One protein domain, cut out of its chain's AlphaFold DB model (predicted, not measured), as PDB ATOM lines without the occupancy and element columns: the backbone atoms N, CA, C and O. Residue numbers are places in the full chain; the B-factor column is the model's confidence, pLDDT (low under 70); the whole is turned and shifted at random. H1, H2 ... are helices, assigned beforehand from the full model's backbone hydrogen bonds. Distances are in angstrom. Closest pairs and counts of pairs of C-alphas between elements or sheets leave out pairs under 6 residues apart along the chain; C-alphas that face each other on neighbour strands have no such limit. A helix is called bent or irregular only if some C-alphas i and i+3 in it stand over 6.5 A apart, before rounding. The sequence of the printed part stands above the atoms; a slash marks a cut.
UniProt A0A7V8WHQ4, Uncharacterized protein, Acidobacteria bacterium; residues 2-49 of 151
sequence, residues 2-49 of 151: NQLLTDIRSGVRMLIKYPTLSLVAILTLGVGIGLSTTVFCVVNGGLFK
ATOM      1  N   ASN A   2     -28.293  11.462  60.606       81.00
ATOM      2  CA  ASN A   2     -27.264  12.451  60.226       81.00
ATOM      3  C   ASN A   2     -25.811  11.937  60.228       81.00
ATOM      4  O   ASN A   2     -25.008  12.424  59.439       81.00
ATOM      5  N   GLN A   3     -25.463  10.954  61.066       88.38
ATOM      6  CA  GLN A   3     -24.097  10.407  61.100       88.38
ATOM      7  C   GLN A   3     -23.736   9.651  59.813       88.38
ATOM      8  O   GLN A   3     -22.771  10.022  59.160       88.38
ATOM      9  N   LEU A   4     -24.587   8.722  59.358       90.81
ATOM     10  CA  LEU A   4     -24.406   7.986  58.094       90.81
ATOM     11  C   LEU A   4     -24.186   8.906  56.880       90.81
ATOM     12  O   LEU A   4     -23.296   8.675  56.067       90.81
ATOM     13  N   LEU A   5     -24.971   9.983  56.770       93.19
ATOM     14  CA  LEU A   5     -24.820  10.978  55.700       93.19
ATOM     15  C   LEU A   5     -23.490  11.741  55.789       93.19
ATOM     16  O   LEU A   5     -22.885  12.065  54.764       93.19
ATOM     17  N   THR A   6     -23.033  12.023  57.009       91.19
ATOM     18  CA  THR A   6     -21.760  12.713  57.253       91.19
ATOM     19  C   THR A   6     -20.574  11.811  56.911       91.19
ATOM     20  O   THR A   6     -19.616  12.277  56.284       91.19
ATOM     21  N   ASP A   7     -20.672  10.522  57.229       91.31
ATOM     22  CA  ASP A   7     -19.650   9.520  56.924       91.31
ATOM     23  C   ASP A   7     -19.530   9.286  55.413       91.31
ATOM     24  O   ASP A   7     -18.429   9.369  54.866       91.31
ATOM     25  N   ILE A   8     -20.653   9.119  54.700       92.19
ATOM     26  CA  ILE A   8     -20.666   8.970  53.231       92.19
ATOM     27  C   ILE A   8     -20.052  10.203  52.555       92.19
ATOM     28  O   ILE A   8     -19.179  10.076  51.693       92.19
ATOM     29  N   ARG A   9     -20.457  11.414  52.964       92.25
ATOM     30  CA  ARG A   9     -19.916  12.666  52.410       92.25
ATOM     31  C   ARG A   9     -18.408  12.788  52.645       92.25
ATOM     32  O   ARG A   9     -17.685  13.263  51.767       92.25
ATOM     33  N   SER A  10     -17.938  12.374  53.819       89.81
ATOM     34  CA  SER A  10     -16.515  12.395  54.164       89.81
ATOM     35  C   SER A  10     -15.724  11.359  53.359       89.81
ATOM     36  O   SER A  10     -14.653  11.689  52.846       89.81
ATOM     37  N   GLY A  11     -16.283  10.164  53.148       88.94
ATOM     38  CA  GLY A  11     -15.701   9.119  52.303       88.94
ATOM     39  C   GLY A  11     -15.568   9.542  50.838       88.94
ATOM     40  O   GLY A  11     -14.482   9.449  50.268       88.94
ATOM     41  N   VAL A  12     -16.621  10.115  50.242       92.81
ATOM     42  CA  VAL A  12     -16.564  10.645  48.863       92.81
ATOM     43  C   VAL A  12     -15.512  11.750  48.739       92.81
ATOM     44  O   VAL A  12     -14.743  11.778  47.778       92.81
ATOM     45  N   ARG A  13     -15.416  12.640  49.736       92.56
ATOM     46  CA  ARG A  13     -14.383  13.685  49.753       92.56
ATOM     47  C   ARG A  13     -12.969  13.095  49.814       92.56
ATOM     48  O   ARG A  13     -12.076  13.640  49.170       92.56
ATOM     49  N   MET A  14     -12.755  12.001  50.547       91.75
ATOM     50  CA  MET A  14     -11.469  11.293  50.563       91.75
ATOM     51  C   MET A  14     -11.128  10.675  49.203       91.75
ATOM     52  O   MET A  14      -9.985  10.814  48.766       91.75
ATOM     53  N   LEU A  15     -12.102  10.076  48.510       91.38
ATOM     54  CA  LEU A  15     -11.891   9.493  47.180       91.38
ATOM     55  C   LEU A  15     -11.427  10.544  46.157       91.38
ATOM     56  O   LEU A  15     -10.493  10.309  45.394       91.38
ATOM     57  N   ILE A  16     -12.028  11.738  46.191       93.44
ATOM     58  CA  ILE A  16     -11.646  12.860  45.314       93.44
ATOM     59  C   ILE A  16     -10.276  13.436  45.711       93.44
ATOM     60  O   ILE A  16      -9.499  13.837  44.848       93.44
ATOM     61  N   LYS A  17      -9.963  13.477  47.013       94.12
ATOM     62  CA  LYS A  17      -8.696  14.027  47.528       94.12
ATOM     63  C   LYS A  17      -7.485  13.141  47.204       94.12
ATOM     64  O   LYS A  17      -6.391  13.673  47.037       94.12
ATOM     65  N   TYR A  18      -7.669  11.822  47.109       94.06
ATOM     66  CA  TYR A  18      -6.602  10.853  46.827       94.06
ATOM     67  C   TYR A  18      -6.915  10.031  45.561       94.06
ATOM     68  O   TYR A  18      -7.217   8.836  45.656       94.06
ATOM     69  N   PRO A  19      -6.845  10.644  44.364       91.62
ATOM     70  CA  PRO A  19      -7.336  10.038  43.127       91.62
ATOM     71  C   PRO A  19      -6.537   8.802  42.700       91.62
ATOM     72  O   PRO A  19      -7.134   7.822  42.271       91.62
ATOM     73  N   THR A  20      -5.210   8.792  42.866       95.19
ATOM     74  CA  THR A  20      -4.367   7.649  42.469       95.19
ATOM     75  C   THR A  20      -4.675   6.398  43.289       95.19
ATOM     76  O   THR A  20      -4.880   5.327  42.726       95.19
ATOM     77  N   LEU A  21      -4.752   6.533  44.618       94.94
ATOM     78  CA  LEU A  21      -5.084   5.419  45.510       94.94
ATOM     79  C   LEU A  21      -6.493   4.890  45.217       94.94
ATOM     80  O   LEU A  21      -6.697   3.682  45.123       94.94
ATOM     81  N   SER A  22      -7.445   5.805  45.028       94.38
ATOM     82  CA  SER A  22      -8.829   5.466  44.698       94.38
ATOM     83  C   SER A  22      -8.926   4.735  43.365       94.38
ATOM     84  O   SER A  22      -9.626   3.733  43.276       94.38
ATOM     85  N   LEU A  23      -8.188   5.182  42.344       96.06
ATOM     86  CA  LEU A  23      -8.160   4.538  41.034       96.06
ATOM     87  C   LEU A  23      -7.630   3.107  41.130       96.06
ATOM     88  O   LEU A  23      -8.264   2.195  40.607       96.06
ATOM     89  N   VAL A  24      -6.511   2.896  41.831       97.25
ATOM     90  CA  VAL A  24      -5.952   1.552  42.040       97.25
ATOM     91  C   VAL A  24      -6.963   0.662  42.759       97.25
ATOM     92  O   VAL A  24      -7.254  -0.427  42.276       97.25
ATOM     93  N   ALA A  25      -7.566   1.139  43.851       96.06
ATOM     94  CA  ALA A  25      -8.567   0.375  44.592       96.06
ATOM     95  C   ALA A  25      -9.792   0.018  43.729       96.06
ATOM     96  O   ALA A  25     -10.226  -1.133  43.730       96.06
ATOM     97  N   ILE A  26     -10.321   0.977  42.960       96.31
ATOM     98  CA  ILE A  26     -11.457   0.768  42.049       96.31
ATOM     99  C   ILE A  26     -11.103  -0.258  40.972       96.31
ATOM    100  O   ILE A  26     -11.901  -1.153  40.711       96.31
ATOM    101  N   LEU A  27      -9.918  -0.160  40.365       97.69
ATOM    102  CA  LEU A  27      -9.477  -1.104  39.337       97.69
ATOM    103  C   LEU A  27      -9.287  -2.508  39.913       97.69
ATOM    104  O   LEU A  27      -9.773  -3.472  39.328       97.69
ATOM    105  N   THR A  28      -8.639  -2.639  41.071       97.44
ATOM    106  CA  THR A  28      -8.445  -3.937  41.726       97.44
ATOM    107  C   THR A  28      -9.780  -4.584  42.093       97.44
ATOM    108  O   THR A  28      -9.993  -5.758  41.787       97.44
ATOM    109  N   LEU A  29     -10.704  -3.824  42.689       97.31
ATOM    110  CA  LEU A  29     -12.047  -4.311  43.009       97.31
ATOM    111  C   LEU A  29     -12.834  -4.656  41.741       97.31
ATOM    112  O   LEU A  29     -13.447  -5.718  41.677       97.31
ATOM    113  N   GLY A  30     -12.783  -3.802  40.718       97.94
ATOM    114  CA  GLY A  30     -13.466  -4.011  39.445       97.94
ATOM    115  C   GLY A  30     -12.994  -5.274  38.726       97.94
ATOM    116  O   GLY A  30     -13.823  -6.058  38.269       97.94
ATOM    117  N   VAL A  31     -11.680  -5.517  38.687       97.88
ATOM    118  CA  VAL A  31     -11.106  -6.746  38.117       97.88
ATOM    119  C   VAL A  31     -11.517  -7.970  38.932       97.88
ATOM    120  O   VAL A  31     -11.938  -8.964  38.345       97.88
ATOM    121  N   GLY A  32     -11.448  -7.904  40.265       97.56
ATOM    122  CA  GLY A  32     -11.853  -9.013  41.135       97.56
ATOM    123  C   GLY A  32     -13.324  -9.392  40.947       97.56
ATOM    124  O   GLY A  32     -13.636 -10.557  40.705       97.56
ATOM    125  N   ILE A  33     -14.216  -8.399  40.971       97.50
ATOM    126  CA  ILE A  33     -15.652  -8.586  40.734       97.50
ATOM    127  C   ILE A  33     -15.882  -9.139  39.324       97.50
ATOM    128  O   ILE A  33     -16.550 -10.157  39.170       97.50
ATOM    129  N   GLY A  34     -15.290  -8.518  38.301       96.44
ATOM    130  CA  GLY A  34     -15.456  -8.933  36.910       96.44
ATOM    131  C   GLY A  34     -14.999 -10.368  36.660       96.44
ATOM    132  O   GLY A  34     -15.694 -11.121  35.979       96.44
ATOM    133  N   LEU A  35     -13.876 -10.782  37.251       97.31
ATOM    134  CA  LEU A  35     -13.351 -12.138  37.112       97.31
ATOM    135  C   LEU A  35     -14.261 -13.159  37.804       97.31
ATOM    136  O   LEU A  35     -14.649 -14.146  37.177       97.31
ATOM    137  N   SER A  36     -14.671 -12.898  39.050       95.25
ATOM    138  CA  SER A  36     -15.612 -13.768  39.767       95.25
ATOM    139  C   SER A  36     -16.956 -13.884  39.043       95.25
ATOM    140  O   SER A  36     -17.464 -14.993  38.865       95.25
ATOM    141  N   THR A  37     -17.514 -12.767  38.567       95.56
ATOM    142  CA  THR A  37     -18.768 -12.755  37.804       95.56
ATOM    143  C   THR A  37     -18.623 -13.482  36.471       95.56
ATOM    144  O   THR A  37     -19.503 -14.260  36.125       95.56
ATOM    145  N   THR A  38     -17.518 -13.303  35.743       95.06
ATOM    146  CA  THR A  38     -17.297 -13.975  34.449       95.06
ATOM    147  C   THR A  38     -17.225 -15.487  34.614       95.06
ATOM    148  O   THR A  38     -17.905 -16.214  33.891       95.06
ATOM    149  N   VAL A  39     -16.456 -15.969  35.598       92.25
ATOM    150  CA  VAL A  39     -16.374 -17.404  35.904       92.25
ATOM    151  C   VAL A  39     -17.758 -17.945  36.254       92.25
ATOM    152  O   VAL A  39     -18.178 -18.958  35.696       92.25
ATOM    153  N   PHE A  40     -18.502 -17.241  37.110       90.25
ATOM    154  CA  PHE A  40     -19.867 -17.635  37.442       90.25
ATOM    155  C   PHE A  40     -20.788 -17.629  36.218       90.25
ATOM    156  O   PHE A  40     -21.546 -18.570  36.045       90.25
ATOM    157  N   CYS A  41     -20.717 -16.631  35.333       89.38
ATOM    158  CA  CYS A  41     -21.530 -16.573  34.116       89.38
ATOM    159  C   CYS A  41     -21.241 -17.739  33.166       89.38
ATOM    160  O   CYS A  41     -22.182 -18.318  32.627       89.38
ATOM    161  N   VAL A  42     -19.970 -18.109  32.983       88.94
ATOM    162  CA  VAL A  42     -19.576 -19.255  32.149       88.94
ATOM    163  C   VAL A  42     -20.089 -20.560  32.754       88.94
ATOM    164  O   VAL A  42     -20.704 -21.361  32.052       88.94
ATOM    165  N   VAL A  43     -19.900 -20.760  34.060       87.25
ATOM    166  CA  VAL A  43     -20.371 -21.969  34.751       87.25
ATOM    167  C   VAL A  43     -21.898 -22.014  34.790       87.25
ATOM    168  O   VAL A  43     -22.496 -23.042  34.508       87.25
ATOM    169  N   ASN A  44     -22.564 -20.901  35.076       85.06
ATOM    170  CA  ASN A  44     -24.019 -20.834  35.104       85.06
ATOM    171  C   ASN A  44     -24.630 -21.048  33.721       85.06
ATOM    172  O   ASN A  44     -25.584 -21.808  33.589       85.06
ATOM    173  N   GLY A  45     -24.068 -20.422  32.688       80.38
ATOM    174  CA  GLY A  45     -24.513 -20.607  31.310       80.38
ATOM    175  C   GLY A  45     -24.259 -22.018  30.783       80.38
ATOM    176  O   GLY A  45     -25.117 -22.557  30.094       80.38
ATOM    177  N   GLY A  46     -23.110 -22.615  31.114       76.50
ATOM    178  CA  GLY A  46     -22.715 -23.930  30.605       76.50
ATOM    179  C   GLY A  46     -23.246 -25.118  31.409       76.50
ATOM    180  O   GLY A  46     -23.587 -26.138  30.819       76.50
ATOM    181  N   LEU A  47     -23.309 -25.010  32.738       73.06
ATOM    182  CA  LEU A  47     -23.658 -26.117  33.636       73.06
ATOM    183  C   LEU A  47     -25.077 -26.003  34.204       73.06
ATOM    184  O   LEU A  47     -25.785 -27.001  34.250       73.06
ATOM    185  N   PHE A  48     -25.493 -24.817  34.661       73.56
ATOM    186  CA  PHE A  48     -26.714 -24.687  35.474       73.56
ATOM    187  C   PHE A  48     -27.970 -24.318  34.688       73.56
ATOM    188  O   PHE A  48     -29.055 -24.779  35.029       73.56
ATOM    189  N   LYS A  49     -27.853 -23.508  33.632       73.62
ATOM    190  CA  LYS A  49     -29.004 -23.088  32.817       73.62
ATOM    191  C   LYS A  49     -29.604 -24.246  32.001       73.62
ATOM    192  O   LYS A  49     -30.716 -24.111  31.499       73.62
TER     193      LYS A  49
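What this domain is: This is residues 2 to 49 of the 151 residues of an uncharacterized protein of Acidobacteria bacterium (UniProt A0A7V8WHQ4). Two helices, a shorter one, H1, and a long one, H2, meet near their ends and make an open L, with the corner at Tyr 18. H2 is the long arm and H1 the short arm, and nothing fills the space between them. The printed part has 48 residues with two named helices, H1 then H2, and no named strand; the class is all helix. It is extended, with a radius of gyration of the C-alphas of 16.7 A, and flat, spanning 46 by 28 by 8 A.

How they stand to each other: H1, residues 2 to 17, comes first, and a tight link of one residue, Tyr 18, leads to H2, residues 19 to 48. The two helices are about perpendicular, their lines at 76 degrees. They are close but not clearly touching, with 2 pairs of C-alphas within 8 A; the closest C-alphas, those of Leu 15 and Ser 22, are 5.6 A apart. Their centres are 25.2 A apart. Residues 2 to 13 of H1 stand free, and so do residues 24 to 40 and 42 to 48 of H2. In H1 and H2 every O i to N i+4 pair is within hydrogen-bond range.

Where its parts are: H1 begins at C-alpha 2, at (-27.264, 12.451, 60.226), and measures 22.5 A from first to last C-alpha. H2 begins at C-alpha 19, at (-7.336, 10.038, 43.127), and ends at C-alpha 48, at (-26.714, -24.687, 35.474), a length of 40.5 A. H2 is neither bent nor irregular, but only just: C-alphas 45 and 48 are 6.2 A apart.

The domain as a whole: The two C-alphas farthest apart, those of Asn 2 and Gly 46, are 47.1 A from each other. The printed part has no cut. The mean pLDDT of the printed part is 91.3, and no printed residue is under 70.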